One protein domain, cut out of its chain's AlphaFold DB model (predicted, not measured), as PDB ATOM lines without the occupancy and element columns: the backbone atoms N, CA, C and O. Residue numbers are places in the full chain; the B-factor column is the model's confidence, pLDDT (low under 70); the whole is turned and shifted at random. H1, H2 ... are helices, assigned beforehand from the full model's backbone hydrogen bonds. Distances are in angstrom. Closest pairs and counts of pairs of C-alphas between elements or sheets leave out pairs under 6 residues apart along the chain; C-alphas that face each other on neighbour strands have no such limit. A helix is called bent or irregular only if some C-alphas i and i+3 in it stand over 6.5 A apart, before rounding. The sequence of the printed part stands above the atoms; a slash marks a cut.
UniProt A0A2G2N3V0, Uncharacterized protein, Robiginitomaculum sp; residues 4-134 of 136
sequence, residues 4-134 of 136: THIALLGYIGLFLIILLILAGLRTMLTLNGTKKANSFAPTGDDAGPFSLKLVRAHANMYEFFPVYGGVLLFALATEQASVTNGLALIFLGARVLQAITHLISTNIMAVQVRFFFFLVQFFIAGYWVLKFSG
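AT A GLANCE: This is residues 4 to 134 of the 136 residues of an uncharacterized protein of Robiginitomaculum sp (UniProt A0A2G2N3V0). The model is an elongated bundle of four long helices, H1, the bent H2, H4 and H5, which run by turns one way and the other along it. H1 and H5 lie on opposite sides with H4 between them, H2a packs on H1 and H4, H2b packs on H1 and H5, and the little helix H3 sits at the end of the bundle where H2b leads over to H4. The printed part has 131 residues with five named helices, in the order H1, H2, H3, H4, H5, and no named strand, and its class is all helix. It is only just compact, close to loose, with a radius of gyration of the C-alphas of 16.8 A, and it spans 56 by 32 by 19 A.

HOW THE PARTS SIT: Start at residues 49 to 77, H2, the hub, which touches four other helices. By its hydrogen bonds it was assigned as one helix, but it is bent, with C-alphas 63 and 66 at 7.0 A, and its arms H2a, residues 49 to 63, and H2b, residues 66 to 77, stand at a steep tilt of 44 degrees. Look next at H1, residues 4 to 31: with residues 15 to 25 alone it touches H2a, closest at the C-alphas of Ile 18 and His 58, 6.3 A, and the two form a hairpin, opposite ways at a shallow tilt of 34.7 degrees, only just short of steep. With residues 4 to 11 alone H1 touches H2b at a steep tilt of 42 degrees, closest at the C-alphas of Leu 8 and Gly 69, 6.3 A. H4, residues 88 to 104, touches H2a with its residues 99 to 103 alone, closest at the C-alphas of Lys 53 and Leu 103, 5.6 A. H4 also touches residues 4 to 14 of H1, the same way at a shallow tilt of 19 degrees, with the C-alphas of Ala 7 and Leu 92 closest at 5.2 A. H5, residues 108 to 132, forms a hairpin with H4, opposite ways at a shallow tilt of 23 degrees, and the C-alphas of Gln 98 and Arg 114 are closest at 4.9 A. H5 touches H2b with residues 125 to 129 alone, closest at the C-alphas of Tyr 68 and Ala 125, 6.5 A. H3, residues 81 to 85, touches H2b, closest at the C-alphas of Ala 75 and Ala 81, 4.8 A. H1, H2a, H2b, H4 and H5 form a bundle, helices gathered side by side. H1 and H5 are apart. In H1, H2a, H2b, H3, H4 and H5 every O i to N i+4 pair is within hydrogen-bond range.

IN THESE COORDINATES: Find C-alpha 4 at (181.805, 150.818, 201.894); from there H1 runs 40.3 A to Leu 31. H2a begins at C-alpha 49, (193.976, 181.601, 191.153), and runs 21.4 A to Glu 63; H2b runs 14.8 A from Pro 66 to Ala 77. H3 runs 5.9 A from Ala 81 to Asn 85, and H4 runs 24.7 A from Ala 88 to Ile 104. H5 starts at Ile 108 and ends 35.9 A away at C-alpha 132, (178.887, 142.937, 190.131).

THE WHOLE: The two C-alphas farthest apart are those of Gly 33 and Gly 134, at 57.6 A. The printed part, residues 4 to 134, has no cut. Look at residues 32 to 48 for the one long link, H1 to H2; the links H2 to H3, H3 to H4 and H4 to H5 are tight. The mean pLDDT of the printed part is 97.1, and no printed residue is under 70.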
ATOM      1  N   THR A   4     182.590 150.247 203.004       98.38
ATOM      2  CA  THR A   4     181.805 150.818 201.894       98.38
ATOM      3  C   THR A   4     180.961 152.007 202.359       98.38
ATOM      4  O   THR A   4     180.953 153.044 201.698       98.38
ATOM      5  N   HIS A   5     180.326 151.913 203.536       98.56
ATOM      6  CA  HIS A   5     179.599 153.043 204.131       98.56
ATOM      7  C   HIS A   5     180.539 154.212 204.432       98.56
ATOM      8  O   HIS A   5     180.210 155.357 204.130       98.56
ATOM      9  N   ILE A   6     181.711 153.927 205.012       98.56
ATOM     10  CA  ILE A   6     182.715 154.949 205.339       98.56
ATOM     11  C   ILE A   6     183.209 155.634 204.062       98.56
ATOM     12  O   ILE A   6     183.302 156.857 204.030       98.56
ATOM     13  N   ALA A   7     183.481 154.875 203.000       98.44
ATOM     14  CA  ALA A   7     183.922 155.421 201.721       98.44
ATOM     15  C   ALA A   7     182.867 156.325 201.078       98.44
ATOM     16  O   ALA A   7     183.188 157.440 200.667       98.44
ATOM     17  N   LEU A   8     181.608 155.880 201.034       98.50
ATOM     18  CA  LEU A   8     180.517 156.673 200.471       98.50
ATOM     19  C   LEU A   8     180.285 157.953 201.282       98.50
ATOM     20  O   LEU A   8     180.274 159.047 200.718       98.50
ATOM     21  N   LEU A   9     180.147 157.829 202.604       98.31
ATOM     22  CA  LEU A   9     179.906 158.972 203.480       98.31
ATOM     23  C   LEU A   9     181.097 159.935 203.490       98.31
ATOM     24  O   LEU A   9     180.904 161.145 203.446       98.31
ATOM     25  N   GLY A  10     182.322 159.411 203.496       98.25
ATOM     26  CA  GLY A  10     183.547 160.203 203.422       98.25
ATOM     27  C   GLY A  10     183.662 160.969 202.108       98.25
ATOM     28  O   GLY A  10     184.056 162.132 202.112       98.25
ATOM     29  N   TYR A  11     183.261 160.368 200.987       97.88
ATOM     30  CA  TYR A  11     183.249 161.054 199.699       97.88
ATOM     31  C   TYR A  11     182.177 162.160 199.657       97.88
ATOM     32  O   TYR A  11     182.479 163.283 199.247       97.88
ATOM     33  N   ILE A  12     180.967 161.902 200.166       98.31
ATOM     34  CA  ILE A  12     179.926 162.935 200.325       98.31
ATOM     35  C   ILE A  12     180.420 164.065 201.244       98.31
ATOM     36  O   ILE A  12     180.292 165.240 200.906       98.31
ATOM     37  N   GLY A  13     181.036 163.724 202.376       98.38
ATOM     38  CA  GLY A  13     181.600 164.690 203.318       98.38
ATOM     39  C   GLY A  13     182.698 165.547 202.693       98.38
ATOM     40  O   GLY A  13     182.684 166.767 202.842       98.38
ATOM     41  N   LEU A  14     183.606 164.943 201.920       98.00
ATOM     42  CA  LEU A  14     184.627 165.679 201.174       98.00
ATOM     43  C   LEU A  14     183.989 166.660 200.181       98.00
ATOM     44  O   LEU A  14     184.456 167.790 200.052       98.00
ATOM     45  N   PHE A  15     182.900 166.260 199.520       96.44
ATOM     46  CA  PHE A  15     182.183 167.134 198.598       96.44
ATOM     47  C   PHE A  15     181.543 168.329 199.317       96.44
ATOM     48  O   PHE A  15     181.707 169.467 198.873       96.44
ATOM     49  N   LEU A  16     180.912 168.097 200.472       98.06
ATOM     50  CA  LEU A  16     180.368 169.162 201.321       98.06
ATOM     51  C   LEU A  16     181.452 170.133 201.796       98.06
ATOM     52  O   LEU A  16     181.237 171.343 201.765       98.06
ATOM     53  N   ILE A  17     182.625 169.630 202.187       98.12
ATOM     54  CA  ILE A  17     183.756 170.466 202.610       98.12
ATOM     55  C   ILE A  17     184.206 171.378 201.463       98.12
ATOM     56  O   ILE A  17     184.333 172.586 201.655       98.12
ATOM     57  N   ILE A  18     184.409 170.836 200.260       97.56
ATOM     58  CA  ILE A  18     184.817 171.629 199.089       97.56
ATOM     59  C   ILE A  18     183.759 172.680 198.731       97.56
ATOM     60  O   ILE A  18     184.106 173.834 198.466       97.56
ATOM     61  N   LEU A  19     182.478 172.307 198.765       96.62
ATOM     62  CA  LEU A  19     181.374 173.230 198.511       96.62
ATOM     63  C   LEU A  19     181.316 174.352 199.560       96.62
ATOM     64  O   LEU A  19     181.144 175.516 199.198       96.62
ATOM     65  N   LEU A  20     181.521 174.027 200.838       98.38
ATOM     66  CA  LEU A  20     181.553 175.005 201.924       98.38
ATOM     67  C   LEU A  20     182.720 175.990 201.768       98.38
ATOM     68  O   LEU A  20     182.524 177.192 201.941       98.38
ATOM     69  N   ILE A  21     183.909 175.514 201.385       98.00
ATOM     70  CA  ILE A  21     185.065 176.385 201.107       98.00
ATOM     71  C   ILE A  21     184.751 177.322 199.931       98.00
ATOM     72  O   ILE A  21     185.064 178.512 199.993       98.00
ATOM     73  N   LEU A  22     184.101 176.821 198.873       97.25
ATOM     74  CA  LEU A  22     183.725 177.635 197.711       97.25
ATOM     75  C   LEU A  22     182.696 178.707 198.074       97.25
ATOM     76  O   LEU A  22     182.872 179.871 197.705       97.25
ATOM     77  N   ALA A  23     181.660 178.334 198.822       97.25
ATOM     78  CA  ALA A  23     180.666 179.271 199.330       97.25
ATOM     79  C   ALA A  23     181.319 180.328 200.235       97.25
ATOM     80  O   ALA A  23     181.101 181.521 200.033       97.25
ATOM     81  N   GLY A  24     182.184 179.913 201.165       98.00
ATOM     82  CA  GLY A  24     182.909 180.810 202.066       98.00
ATOM     83  C   GLY A  24     183.786 181.822 201.326       98.00
ATOM     84  O   GLY A  24     183.707 183.019 201.603       98.00
ATOM     85  N   LEU A  25     184.558 181.372 200.331       97.38
ATOM     86  CA  LEU A  25     185.385 182.246 199.492       97.38
ATOM     87  C   LEU A  25     184.541 183.317 198.785       97.38
ATOM     88  O   LEU A  25     184.884 184.500 198.819       97.38
ATOM     89  N   ARG A  26     183.430 182.918 198.153       97.31
ATOM     90  CA  ARG A  26     182.547 183.848 197.430       97.31
ATOM     91  C   ARG A  26     181.851 184.830 198.371       97.31
ATOM     92  O   ARG A  26     181.771 186.018 198.056       97.31
ATOM     93  N   THR A  27     181.405 184.359 199.534       98.00
ATOM     94  CA  THR A  27     180.821 185.209 200.580       98.00
ATOM     95  C   THR A  27     181.823 186.257 201.048       98.00
ATOM     96  O   THR A  27     181.500 187.440 201.048       98.00
ATOM     97  N   MET A  28     183.061 185.864 201.355       97.94
ATOM     98  CA  MET A  28     184.109 186.794 201.790       97.94
ATOM     99  C   MET A  28     184.401 187.873 200.736       97.94
ATOM    100  O   MET A  28     184.423 189.057 201.058       97.94
ATOM    101  N   LEU A  29     184.574 187.489 199.465       97.19
ATOM    102  CA  LEU A  29     184.815 188.443 198.372       97.19
ATOM    103  C   LEU A  29     183.644 189.414 198.165       97.19
ATOM    104  O   LEU A  29     183.853 190.560 197.770       97.19
ATOM    105  N   THR A  30     182.423 188.958 198.446       97.94
ATOM    106  CA  THR A  30     181.221 189.792 198.370       97.94
ATOM    107  C   THR A  30     181.149 190.780 199.528       97.94
ATOM    108  O   THR A  30     180.961 191.972 199.300       97.94
ATOM    109  N   LEU A  31     181.339 190.307 200.763       98.00
ATOM    110  CA  LEU A  31     181.290 191.147 201.964       98.00
ATOM    111  C   LEU A  31     182.400 192.204 201.978       98.00
ATOM    112  O   LEU A  31     182.172 193.321 202.430       98.00
ATOM    113  N   ASN A  32     183.564 191.889 201.409       96.88
ATOM    114  CA  ASN A  32     184.674 192.831 201.264       96.88
ATOM    115  C   ASN A  32     184.490 193.819 200.094       96.88
ATOM    116  O   ASN A  32     185.400 194.591 199.797       96.88
ATOM    117  N   GLY A  33     183.364 193.771 199.374       96.19
ATOM    118  CA  GLY A  33     183.091 194.640 198.226       96.19
ATOM    119  C   GLY A  33     183.964 194.369 196.996       96.19
ATOM    120  O   GLY A  33     183.894 195.112 196.021       96.19
ATOM    121  N   THR A  34     184.771 193.303 197.007       95.69
ATOM    122  CA  THR A  34     185.669 192.946 195.898       95.69
ATOM    123  C   THR A  34     184.889 192.470 194.673       95.69
ATOM    124  O   THR A  34     185.323 192.673 193.540       95.69
ATOM    125  N   LYS A  35     183.735 191.822 194.878       95.81
ATOM    126  CA  LYS A  35     182.918 191.271 193.791       95.81
ATOM    127  C   LYS A  35     181.433 191.233 194.152       95.81
ATOM    128  O   LYS A  35     181.084 191.095 195.314       95.81
ATOM    129  N   LYS A  36     180.538 191.338 193.163       96.38
ATOM    130  CA  LYS A  36     179.087 191.235 193.393       96.38
ATOM    131  C   LYS A  36     178.669 189.766 193.504       96.38
ATOM    132  O   LYS A  36     179.163 188.920 192.761       96.38
ATOM    133  N   ALA A  37     177.699 189.476 194.371       94.75
ATOM    134  CA  ALA A  37     177.200 188.117 194.614       94.75
ATOM    135  C   ALA A  37     176.731 187.388 193.338       94.75
ATOM    136  O   ALA A  37     176.880 186.175 193.218       94.75
ATOM    137  N   ASN A  38     176.180 188.126 192.373       95.25
ATOM    138  CA  ASN A  38     175.617 187.603 191.127       95.25
ATOM    139  C   ASN A  38     176.568 187.701 189.922       95.25
ATOM    140  O   ASN A  38     176.124 187.503 188.795       95.25
ATOM    141  N   SER A  39     177.849 188.033 190.128       95.75
ATOM    142  CA  SER A  39     178.809 188.239 189.034       95.75
ATOM    143  C   SER A  39     179.985 187.260 189.028       95.75
ATOM    144  O   SER A  39     180.972 187.515 188.344       95.75
ATOM    145  N   PHE A  40     179.913 186.167 189.795       96.69
ATOM    146  CA  PHE A  40     180.925 185.106 189.778       96.69
ATOM    147  C   PHE A  40     180.791 184.222 188.539       96.69
ATOM    148  O   PHE A  40     179.741 183.615 188.316       96.69
ATOM    149  N   ALA A  41     181.878 184.078 187.788       95.44
ATOM    150  CA  ALA A  41     181.946 183.204 186.636       95.44
ATOM    151  C   ALA A  41     181.809 181.731 187.066       95.44
ATOM    152  O   ALA A  41     182.336 181.321 188.113       95.44
ATOM    153  N   PRO A  42     181.144 180.894 186.253       93.25
ATOM    154  CA  PRO A  42     181.077 179.452 186.489       93.25
ATOM    155  C   PRO A  42     182.447 178.764 186.471       93.25
ATOM    156  O   PRO A  42     182.592 177.689 187.037       93.25
ATOM    157  N   THR A  43     183.442 179.377 185.831       93.25
ATOM    158  CA  THR A  43     184.826 178.902 185.695       93.25
ATOM    159  C   THR A  43     185.714 179.256 186.893       93.25
ATOM    160  O   THR A  43     186.684 178.545 187.150       93.25
ATOM    161  N   GLY A  44     185.376 180.303 187.657       94.31
ATOM    162  CA  GLY A  44     186.104 180.739 188.859       94.31
ATOM    163  C   GLY A  44     187.417 181.495 188.612       94.31
ATOM    164  O   GLY A  44     188.111 181.835 189.565       94.31
ATOM    165  N   ASP A  45     187.776 181.774 187.362       93.62
ATOM    166  CA  ASP A  45     188.962 182.551 186.969       93.62
ATOM    167  C   ASP A  45     188.872 184.032 187.372       93.62
ATOM    168  O   ASP A  45     189.881 184.688 187.624       93.62
ATOM    169  N   ASP A  46     187.654 184.532 187.539       94.12
ATOM    170  CA  ASP A  46     187.329 185.916 187.872       94.12
ATOM    171  C   ASP A  46     187.322 186.232 189.383       94.12
ATOM    172  O   ASP A  46     186.910 187.325 189.791       94.12
ATOM    173  N   ALA A  47     187.734 185.264 190.207       95.00
ATOM    174  CA  ALA A  47     187.828 185.345 191.666       95.00
ATOM    175  C   ALA A  47     189.202 184.869 192.193       95.00
ATOM    176  O   ALA A  47     189.361 184.540 193.372       95.00
ATOM    177  N   GLY A  48     190.208 184.856 191.313       93.44
ATOM    178  CA  GLY A  48     191.612 184.611 191.636       93.44
ATOM    179  C   GLY A  48     192.074 183.156 191.460       93.44
ATOM    180  O   GLY A  48     191.259 182.239 191.331       93.44
ATOM    181  N   PRO A  49     193.401 182.906 191.498       93.75
ATOM    182  CA  PRO A  49     193.976 181.601 191.153       93.75
ATOM    183  C   PRO A  49     193.493 180.444 192.036       93.75
ATOM    184  O   PRO A  49     193.389 179.305 191.583       93.75
ATOM    185  N   PHE A  50     193.199 180.717 193.311       96.06
ATOM    186  CA  PHE A  50     192.642 179.708 194.209       96.06
ATOM    187  C   PHE A  50     191.186 179.371 193.867       96.06
ATOM    188  O   PHE A  50     190.831 178.194 193.881       96.06
ATOM    189  N   SER A  51     190.367 180.365 193.501       96.75
ATOM    190  CA  SER A  51     188.968 180.140 193.118       96.75
ATOM    191  C   SER A  51     188.862 179.247 191.885       96.75
ATOM    192  O   SER A  51     188.113 178.271 191.908       96.75
ATOM    193  N   LEU A  52     189.701 179.487 190.872       96.12
ATOM    194  CA  LEU A  52     189.794 178.636 189.686       96.12
ATOM    195  C   LEU A  52     190.060 177.168 190.058       96.12
ATOM    196  O   LEU A  52     189.327 176.270 189.642       96.12
ATOM    197  N   LYS A  53     191.080 176.906 190.887       96.44
ATOM    198  CA  LYS A  53     191.406 175.542 191.344       96.44
ATOM    199  C   LYS A  53     190.259 174.913 192.131       96.44
ATOM    200  O   LYS A  53     189.950 173.742 191.934       96.44
ATOM    201  N   LEU A  54     189.619 175.688 192.999       97.25
ATOM    202  CA  LEU A  54     188.530 175.225 193.849       97.25
ATOM    203  C   LEU A  54     187.277 174.860 193.044       97.25
ATOM    204  O   LEU A  54     186.700 173.798 193.268       97.25
ATOM    205  N   VAL A  55     186.896 175.684 192.068       97.19
ATOM    206  CA  VAL A  55     185.780 175.404 191.155       97.19
ATOM    207  C   VAL A  55     186.063 174.158 190.318       97.19
ATOM    208  O   VAL A  55     185.191 173.301 190.180       97.19
ATOM    209  N   ARG A  56     187.289 173.994 189.805       96.31
ATOM    210  CA  ARG A  56     187.675 172.790 189.051       96.31
ATOM    211  C   ARG A  56     187.740 171.540 189.929       96.31
ATOM    212  O   ARG A  56     187.399 170.457 189.455       96.31
ATOM    213  N   ALA A  57     188.148 171.663 191.192       96.00
ATOM    214  CA  ALA A  57     188.087 170.568 192.156       96.00
ATOM    215  C   ALA A  57     186.633 170.177 192.449       96.00
ATOM    216  O   ALA A  57     186.304 169.001 192.345       96.00
ATOM    217  N   HIS A  58     185.755 171.147 192.711       96.69
ATOM    218  CA  HIS A  58     184.317 170.930 192.891       96.69
ATOM    219  C   HIS A  58     183.681 170.244 191.668       96.69
ATOM    220  O   HIS A  58     182.959 169.259 191.828       96.69
ATOM    221  N   ALA A  59     184.017 170.703 190.457       96.31
ATOM    222  CA  ALA A  59     183.564 170.099 189.203       96.31
ATOM    223  C   ALA A  59     183.949 168.627 189.082       96.31
ATOM    224  O   ALA A  59     183.096 167.764 188.888       96.31
ATOM    225  N   ASN A  60     185.221 168.325 189.338       95.56
ATOM    226  CA  ASN A  60     185.709 166.955 189.351       95.56
ATOM    227  C   ASN A  60     184.954 166.065 190.359       95.56
ATOM    228  O   ASN A  60     184.800 164.863 190.138       95.56
ATOM    229  N   MET A  61     184.474 166.618 191.475       94.38
ATOM    230  CA  MET A  61     183.728 165.825 192.447       94.38
ATOM    231  C   MET A  61     182.377 165.376 191.899       94.38
ATOM    232  O   MET A  61     182.131 164.171 191.859       94.38
ATOM    233  N   TYR A  62     181.535 166.299 191.430       94.19
ATOM    234  CA  TYR A  62     180.203 165.926 190.944       94.19
ATOM    235  C   TYR A  62     180.236 165.198 189.596       94.19
ATOM    236  O   TYR A  62     179.365 164.372 189.358       94.19
ATOM    237  N   GLU A  63     181.229 165.436 188.730       96.00
ATOM    238  CA  GLU A  63     181.357 164.735 187.438       96.00
ATOM    239  C   GLU A  63     181.577 163.228 187.629       96.00
ATOM    240  O   GLU A  63     181.029 162.406 186.899       96.00
ATOM    241  N   PHE A  64     182.350 162.854 188.651       95.69
ATOM    242  CA  PHE A  64     182.677 161.457 188.941       95.69
ATOM    243  C   PHE A  64     181.794 160.836 190.032       95.69
ATOM    244  O   PHE A  64     181.881 159.632 190.281       95.69
ATOM    245  N   PHE A  65     180.947 161.615 190.710       96.81
ATOM    246  CA  PHE A  65     180.034 161.088 191.728       96.81
ATOM    247  C   PHE A  65     179.023 160.071 191.170       96.81
ATOM    248  O   PHE A  65     178.914 159.005 191.779       96.81
ATOM    249  N   PRO A  66     178.361 160.293 190.013       97.19
ATOM    250  CA  PRO A  66     177.456 159.304 189.425       97.19
ATOM    251  C   PRO A  66     178.118 157.948 189.188       97.19
ATOM    252  O   PRO A  66     177.486 156.915 189.374       97.19
ATOM    253  N   VAL A  67     179.404 157.947 188.830       96.25
ATOM    254  CA  VAL A  67     180.165 156.716 188.609       96.25
ATOM    255  C   VAL A  67     180.553 156.095 189.948       96.25
ATOM    256  O   VAL A  67     180.116 155.001 190.287       96.25
ATOM    257  N   TYR A  68     181.361 156.787 190.748       97.50
ATOM    258  CA  TYR A  68     181.954 156.169 191.929       97.50
ATOM    259  C   TYR A  68     181.002 156.082 193.124       97.50
ATOM    260  O   TYR A  68     180.942 155.059 193.801       97.50
ATOM    261  N   GLY A  69     180.246 157.151 193.379       97.75
ATOM    262  CA  GLY A  69     179.182 157.142 194.378       97.75
ATOM    263  C   GLY A  69     178.082 156.161 193.981       97.75
ATOM    264  O   GLY A  69     177.625 155.402 194.827       97.75
ATOM    265  N   GLY A  70     177.740 156.106 192.689       98.06
ATOM    266  CA  GLY A  70     176.778 155.149 192.141       98.06
ATOM    267  C   GLY A  70     177.167 153.690 192.382       98.06
ATOM    268  O   GLY A  70     176.339 152.926 192.863       98.06
ATOM    269  N   VAL A  71     178.426 153.305 192.143       98.44
ATOM    270  CA  VAL A  71     178.898 151.929 192.405       98.44
ATOM    271  C   VAL A  71     178.837 151.574 193.897       98.44
ATOM    272  O   VAL A  71     178.401 150.479 194.250       98.44
ATOM    273  N   LEU A  72     179.226 152.492 194.790       98.56
ATOM    274  CA  LEU A  72     179.127 152.265 196.238       98.56
ATOM    275  C   LEU A  72     177.664 152.185 196.702       98.56
ATOM    276  O   LEU A  72     177.327 151.330 197.517       98.56
ATOM    277  N   LEU A  73     176.789 153.046 196.172       98.56
ATOM    278  CA  LEU A  73     175.350 153.008 196.438       98.56
ATOM    279  C   LEU A  73     174.724 151.709 195.937       98.56
ATOM    280  O   LEU A  73     173.952 151.104 196.673       98.56
ATOM    281  N   PHE A  74     175.087 151.257 194.735       98.56
ATOM    282  CA  PHE A  74     174.648 149.977 194.185       98.56
ATOM    283  C   PHE A  74     175.023 148.832 195.125       98.56
ATOM    284  O   PHE A  74     174.148 148.074 195.522       98.56
ATOM    285  N   ALA A  75     176.287 148.766 195.558       98.50
ATOM    286  CA  ALA A  75     176.772 147.740 196.480       98.50
ATOM    287  C   ALA A  75     175.981 147.691 197.797       98.50
ATOM    288  O   ALA A  75     175.749 146.620 198.349       98.50
ATOM    289  N   LEU A  76     175.593 148.855 198.325       98.38
ATOM    290  CA  LEU A  76     174.801 148.948 199.550       98.38
ATOM    291  C   LEU A  76     173.333 148.581 199.305       98.38
ATOM    292  O   LEU A  76     172.759 147.847 200.103       98.38
ATOM    293  N   ALA A  77     172.744 149.057 198.208       98.38
ATOM    294  CA  ALA A  77     171.341 148.830 197.863       98.38
ATOM    295  C   ALA A  77     171.041 147.375 197.481       98.38
ATOM    296  O   ALA A  77     169.920 146.917 197.676       98.38
ATOM    297  N   THR A  78     172.026 146.648 196.951       98.00
ATOM    298  CA  THR A  78     171.916 145.217 196.629       98.00
ATOM    299  C   THR A  78     172.433 144.307 197.744       98.00
ATOM    300  O   THR A  78     172.514 143.100 197.545       98.00
ATOM    301  N   GLU A  79     172.806 144.863 198.904       97.62
ATOM    302  CA  GLU A  79     173.394 144.138 200.045       97.62
ATOM    303  C   GLU A  79     174.721 143.410 199.725       97.62
ATOM    304  O   GLU A  79     175.193 142.558 200.476       97.62
ATOM    305  N   GLN A  80     175.400 143.798 198.643       97.62
ATOM    306  CA  GLN A  80     176.653 143.205 198.152       97.62
ATOM    307  C   GLN A  80     177.903 144.004 198.553       97.62
ATOM    308  O   GLN A  80     178.933 143.981 197.878       97.62
ATOM    309  N   ALA A  81     177.859 144.696 199.693       97.75
ATOM    310  CA  ALA A  81     178.974 145.514 200.179       97.75
ATOM    311  C   ALA A  81     180.269 144.714 200.439       97.75
ATOM    312  O   ALA A  81     181.349 145.297 200.543       97.75
ATOM    313  N   SER A  82     180.189 143.384 200.548       97.50
ATOM    314  CA  SER A  82     181.354 142.495 200.637       97.50
ATOM    315  C   SER A  82     182.296 142.636 199.433       97.50
ATOM    316  O   SER A  82     183.510 142.567 199.622       97.50
ATOM    317  N   VAL A  83     181.765 142.922 198.238       98.19
ATOM    318  CA  VAL A  83     182.539 143.133 197.000       98.19
ATOM    319  C   VAL A  83     183.412 144.389 197.091       98.19
ATOM    320  O   VAL A  83     184.569 144.391 196.668       98.19
ATOM    321  N   THR A  84     182.879 145.464 197.671       98.44
ATOM    322  CA  THR A  84     183.541 146.776 197.730       98.44
ATOM    323  C   THR A  84     184.396 146.967 198.982       98.44
ATOM    324  O   THR A  84     185.389 147.699 198.945       98.44
ATOM    325  N   ASN A  85     184.072 146.286 200.086       97.69
ATOM    326  CA  ASN A  85     184.674 146.520 201.405       97.69
ATOM    327  C   ASN A  85     186.209 146.453 201.437       97.69
ATOM    328  O   ASN A  85     186.824 147.240 202.162       97.69
ATOM    329  N   GLY A  86     186.821 145.544 200.673       98.00
ATOM    330  CA  GLY A  86     188.276 145.347 200.675       98.00
ATOM    331  C   GLY A  86     189.069 146.533 200.113       98.00
ATOM    332  O   GLY A  86     190.168 146.807 200.581       98.00
ATOM    333  N   LEU A  87     188.504 147.270 199.151       98.62
ATOM    334  CA  LEU A  87     189.187 148.380 198.466       98.62
ATOM    335  C   LEU A  87     188.576 149.754 198.781       98.62
ATOM    336  O   LEU A  87     189.126 150.778 198.381       98.62
ATOM    337  N   ALA A  88     187.467 149.800 199.523       98.56
ATOM    338  CA  ALA A  88     186.698 151.018 199.769       98.56
ATOM    339  C   ALA A  88     187.515 152.151 200.422       98.56
ATOM    340  O   ALA A  88     187.411 153.304 200.005       98.56
ATOM    341  N   LEU A  89     188.369 151.847 201.406       98.56
ATOM    342  CA  LEU A  89     189.189 152.874 202.067       98.56
ATOM    343  C   LEU A  89     190.356 153.355 201.196       98.56
ATOM    344  O   LEU A  89     190.709 154.530 201.252       98.56
ATOM    345  N   ILE A  90     190.915 152.483 200.350       98.69
ATOM    346  CA  ILE A  90     191.939 152.866 199.364       98.69
ATOM    347  C   ILE A  90     191.318 153.796 198.320       98.69
ATOM    348  O   ILE A  90     191.883 154.843 198.007       98.69
ATOM    349  N   PHE A  91     190.122 153.450 197.837       98.69
ATOM    350  CA  PHE A  91     189.335 154.293 196.947       98.69
ATOM    351  C   PHE A  91     189.088 155.684 197.560       98.69
ATOM    352  O   PHE A  91     189.382 156.700 196.923       98.69
ATOM    353  N   LEU A  92     188.615 155.747 198.814       98.62
ATOM    354  CA  LEU A  92     188.388 157.017 199.510       98.62
ATOM    355  C   LEU A  92     189.691 157.812 199.678       98.62
ATOM    356  O   LEU A  92     189.713 159.013 199.410       98.62
ATOM    357  N   GLY A  93     190.782 157.157 200.077       98.56
ATOM    358  CA  GLY A  93     192.094 157.788 200.215       98.56
ATOM    359  C   GLY A  93     192.577 158.413 198.905       98.56
ATOM    360  O   GLY A  93     192.985 159.574 198.892       98.56
ATOM    361  N   ALA A  94     192.447 157.697 197.784       98.44
ATOM    362  CA  ALA A  94     192.774 158.225 196.461       98.44
ATOM    363  C   ALA A  94     191.920 159.456 196.110       98.44
ATOM    364  O   ALA A  94     192.451 160.438 195.589       98.44
ATOM    365  N   ARG A  95     190.625 159.456 196.459       97.56
ATOM    366  CA  ARG A  95     189.727 160.606 196.261       97.56
ATOM    367  C   ARG A  95     190.192 161.844 197.028       97.56
ATOM    368  O   ARG A  95     190.267 162.934 196.459       97.56
ATOM    369  N   VAL A  96     190.526 161.667 198.305       98.44
ATOM    370  CA  VAL A  96     191.006 162.738 199.191       98.44
ATOM    371  C   VAL A  96     192.327 163.305 198.676       98.44
ATOM    372  O   VAL A  96     192.450 164.517 198.496       98.44
ATOM    373  N   LEU A  97     193.297 162.439 198.381       98.19
ATOM    374  CA  LEU A  97     194.616 162.862 197.915       98.19
ATOM    375  C   LEU A  97     194.537 163.572 196.559       98.19
ATOM    376  O   LEU A  97     195.163 164.617 196.383       98.19
ATOM    377  N   GLN A  98     193.702 163.086 195.635       97.38
ATOM    378  CA  GLN A  98     193.469 163.751 194.353       97.38
ATOM    379  C   GLN A  98     192.921 165.176 194.533       97.38
ATOM    380  O   GLN A  98     193.415 166.106 193.887       97.38
ATOM    381  N   ALA A  99     191.922 165.357 195.403       96.88
ATOM    382  CA  ALA A  99     191.329 166.665 195.683       96.88
ATOM    383  C   ALA A  99     192.352 167.626 196.309       96.88
ATOM    384  O   ALA A  99     192.495 168.760 195.849       96.88
ATOM    385  N   ILE A 100     193.127 167.157 197.293       97.50
ATOM    386  CA  ILE A 100     194.181 167.948 197.943       97.50
ATOM    387  C   ILE A 100     195.239 168.387 196.925       97.50
ATOM    388  O   ILE A 100     195.545 169.576 196.835       97.50
ATOM    389  N   THR A 101     195.761 167.466 196.106       96.81
ATOM    390  CA  THR A 101     196.757 167.813 195.079       96.81
ATOM    391  C   THR A 101     196.214 168.865 194.105       96.81
ATOM    392  O   THR A 101     196.948 169.777 193.730       96.81
ATOM    393  N   HIS A 102     194.928 168.789 193.742       94.44
ATOM    394  CA  HIS A 102     194.267 169.763 192.864       94.44
ATOM    395  C   HIS A 102     194.234 171.167 193.467       94.44
ATOM    396  O   HIS A 102     194.539 172.143 192.781       94.44
ATOM    397  N   LEU A 103     193.894 171.280 194.749       96.19
ATOM    398  CA  LEU A 103     193.843 172.574 195.422       96.19
ATOM    399  C   LEU A 103     195.235 173.185 195.608       96.19
ATOM    400  O   LEU A 103     195.387 174.407 195.514       96.19
ATOM    401  N   ILE A 104     196.255 172.354 195.826       95.44
ATOM    402  CA  ILE A 104     197.630 172.815 196.031       95.44
ATOM    403  C   ILE A 104     198.213 173.370 194.726       95.44
ATOM    404  O   ILE A 104     198.615 174.535 194.688       95.44
ATOM    405  N   SER A 105     198.225 172.590 193.640       93.56
ATOM    406  CA  SER A 105     198.971 172.951 192.428       93.56
ATOM    407  C   SER A 105     198.346 172.422 191.137       93.56
ATOM    408  O   SER A 105     197.711 171.370 191.095       93.56
ATOM    409  N   THR A 106     198.583 173.160 190.054       92.12
ATOM    410  CA  THR A 106     198.214 172.806 188.676       92.12
ATOM    411  C   THR A 106     199.434 172.649 187.764       92.12
ATOM    412  O   THR A 106     199.282 172.574 186.548       92.12
ATOM    413  N   ASN A 107     200.647 172.582 188.328       95.19
ATOM    414  CA  ASN A 107     201.850 172.302 187.547       95.19
ATOM    415  C   ASN A 107     201.847 170.864 186.990       95.19
ATOM    416  O   ASN A 107     201.059 170.015 187.409       95.19
ATOM    417  N   ILE A 108     202.760 170.584 186.057       96.44
ATOM    418  CA  ILE A 108     202.818 169.302 185.341       96.44
ATOM    419  C   ILE A 108     202.922 168.116 186.314       96.44
ATOM    420  O   ILE A 108     202.162 167.160 186.189       96.44
ATOM    421  N   MET A 109     203.791 168.192 187.328       96.75
ATOM    422  CA  MET A 109     203.957 167.105 188.302       96.75
ATOM    423  C   MET A 109     202.684 166.864 189.125       96.75
ATOM    424  O   MET A 109     202.253 165.725 189.279       96.75
ATOM    425  N   ALA A 110     202.024 167.922 189.598       95.50
ATOM    426  CA  ALA A 110     200.762 167.817 190.326       95.50
ATOM    427  C   ALA A 110     199.635 167.260 189.442       95.50
ATOM    428  O   ALA A 110     198.791 166.497 189.912       95.50
ATOM    429  N   VAL A 111     199.619 167.594 188.148       96.00
ATOM    430  CA  VAL A 111     198.690 166.996 187.178       96.00
ATOM    431  C   VAL A 111     198.917 165.486 187.074       96.00
ATOM    432  O   VAL A 111     197.942 164.743 187.176       96.00
ATOM    433  N   GLN A 112     200.167 165.030 186.959       97.94
ATOM    434  CA  GLN A 112     200.492 163.598 186.900       97.94
ATOM    435  C   GLN A 112     200.106 162.858 188.187       97.94
ATOM    436  O   GLN A 112     199.492 161.796 188.129       97.94
ATOM    437  N   VAL A 113     200.366 163.446 189.357       97.88
ATOM    438  CA  VAL A 113     199.966 162.866 190.653       97.88
ATOM    439  C   VAL A 113     198.442 162.726 190.760       97.88
ATOM    440  O   VAL A 113     197.936 161.684 191.176       97.88
ATOM    441  N   ARG A 114     197.673 163.735 190.332       97.12
ATOM    442  CA  ARG A 114     196.202 163.630 190.298       97.12
ATOM    443  C   ARG A 114     195.726 162.567 189.326       97.12
ATOM    444  O   ARG A 114     194.754 161.878 189.624       97.12
ATOM    445  N   PHE A 115     196.377 162.464 188.172       97.31
ATOM    446  CA  PHE A 115     196.054 161.450 187.182       97.31
ATOM    447  C   PHE A 115     196.322 160.041 187.722       97.31
ATOM    448  O   PHE A 115     195.487 159.159 187.557       97.31
ATOM    449  N   PHE A 116     197.403 159.847 188.477       98.44
ATOM    450  CA  PHE A 116     197.663 158.597 189.184       98.44
ATOM    451  C   PHE A 116     196.536 158.238 190.167       98.44
ATOM    452  O   PHE A 116     195.973 157.148 190.084       98.44
ATOM    453  N   PHE A 117     196.134 159.158 191.052       98.31
ATOM    454  CA  PHE A 117     195.026 158.889 191.980       98.31
ATOM    455  C   PHE A 117     193.689 158.662 191.268       98.31
ATOM    456  O   PHE A 117     192.871 157.869 191.738       98.31
ATOM    457  N   PHE A 118     193.459 159.331 190.137       97.50
ATOM    458  CA  PHE A 118     192.321 159.049 189.266       97.50
ATOM    459  C   PHE A 118     192.360 157.610 188.741       97.50
ATOM    460  O   PHE A 118     191.360 156.907 188.850       97.50
ATOM    461  N   LEU A 119     193.503 157.147 188.226       98.38
ATOM    462  CA  LEU A 119     193.646 155.782 187.714       98.38
ATOM    463  C   LEU A 119     193.396 154.733 188.799       98.38
ATOM    464  O   LEU A 119     192.698 153.757 188.541       98.38
ATOM    465  N   VAL A 120     193.883 154.956 190.023       98.62
ATOM    466  CA  VAL A 120     193.587 154.073 191.166       98.62
ATOM    467  C   VAL A 120     192.074 153.924 191.357       98.62
ATOM    468  O   VAL A 120     191.566 152.809 191.429       98.62
ATOM    469  N   GLN A 121     191.334 155.034 191.377       98.44
ATOM    470  CA  GLN A 121     189.873 155.009 191.508       98.44
ATOM    471  C   GLN A 121     189.194 154.342 190.310       98.44
ATOM    472  O   GLN A 121     188.272 153.550 190.491       98.44
ATOM    473  N   PHE A 122     189.652 154.652 189.098       98.38
ATOM    474  CA  PHE A 122     189.120 154.105 187.855       98.38
ATOM    475  C   PHE A 122     189.232 152.579 187.820       98.38
ATOM    476  O   PHE A 122     188.235 151.901 187.577       98.38
ATOM    477  N   PHE A 123     190.407 152.027 188.129       98.62
ATOM    478  CA  PHE A 123     190.613 150.580 188.134       98.62
ATOM    479  C   PHE A 123     189.859 149.882 189.267       98.62
ATOM    480  O   PHE A 123     189.285 148.822 189.032       98.62
ATOM    481  N   ILE A 124     189.793 150.476 190.465       98.62
ATOM    482  CA  ILE A 124     188.990 149.923 191.566       98.62
ATOM    483  C   ILE A 124     187.504 149.874 191.180       98.62
ATOM    484  O   ILE A 124     186.862 148.837 191.340       98.62
ATOM    485  N   ALA A 125     186.963 150.966 190.634       98.25
ATOM    486  CA  ALA A 125     185.567 151.020 190.210       98.25
ATOM    487  C   ALA A 125     185.280 150.038 189.064       98.25
ATOM    488  O   ALA A 125     184.276 149.332 189.111       98.25
ATOM    489  N   GLY A 126     186.176 149.943 188.076       98.44
ATOM    490  CA  GLY A 126     186.071 148.966 186.991       98.44
ATOM    491  C   GLY A 126     186.080 147.525 187.504       98.44
ATOM    492  O   GLY A 126     185.227 146.732 187.119       98.44
ATOM    493  N   TYR A 127     186.977 147.202 188.439       98.56
ATOM    494  CA  TYR A 127     187.015 145.896 189.097       98.56
ATOM    495  C   TYR A 127     185.699 145.573 189.821       98.56
ATOM    496  O   TYR A 127     185.173 144.471 189.673       98.56
ATOM    497  N   TRP A 128     185.131 146.531 190.560       98.50
ATOM    498  CA  TRP A 128     183.839 146.344 191.225       98.50
ATOM    499  C   TRP A 128     182.694 146.134 190.240       98.50
ATOM    500  O   TRP A 128     181.898 145.223 190.437       98.50
ATOM    501  N   VAL A 129     182.626 146.919 189.161       98.44
ATOM    502  CA  VAL A 129     181.610 146.746 188.109       98.44
ATOM    503  C   VAL A 129     181.695 145.349 187.492       98.44
ATOM    504  O   VAL A 129     180.671 144.681 187.355       98.44
ATOM    505  N   LEU A 130     182.903 144.868 187.186       98.31
ATOM    506  CA  LEU A 130     183.104 143.522 186.646       98.31
ATOM    507  C   LEU A 130     182.655 142.434 187.633       98.31
ATOM    508  O   LEU A 130     181.931 141.522 187.233       98.31
ATOM    509  N   LYS A 131     182.992 142.573 188.922       97.94
ATOM    510  CA  LYS A 131     182.518 141.675 189.988       97.94
ATOM    511  C   LYS A 131     180.992 141.670 190.111       97.94
ATOM    512  O   LYS A 131     180.392 140.605 190.188       97.94
ATOM    513  N   PHE A 132     180.350 142.839 190.079       97.56
ATOM    514  CA  PHE A 132     178.887 142.937 190.131       97.56
ATOM    515  C   PHE A 132     178.205 142.336 188.901       97.56
ATOM    516  O   PHE A 132     177.110 141.794 189.015       97.56
ATOM    517  N   SER A 133     178.850 142.396 187.735       96.69
ATOM    518  CA  SER A 133     178.334 141.790 186.502       96.69
ATOM    519  C   SER A 133     178.528 140.269 186.406       96.69
ATOM    520  O   SER A 133     178.015 139.658 185.474       96.69
ATOM    521  N   GLY A 134     179.279 139.654 187.330       94.88
ATOM    522  CA  GLY A 134     179.623 138.227 187.282       94.88
ATOM    523  C   GLY A 134     180.686 137.860 186.239       94.88
ATOM    524  O   GLY A 134     180.898 136.681 185.974       94.88
TER     525      GLY A 134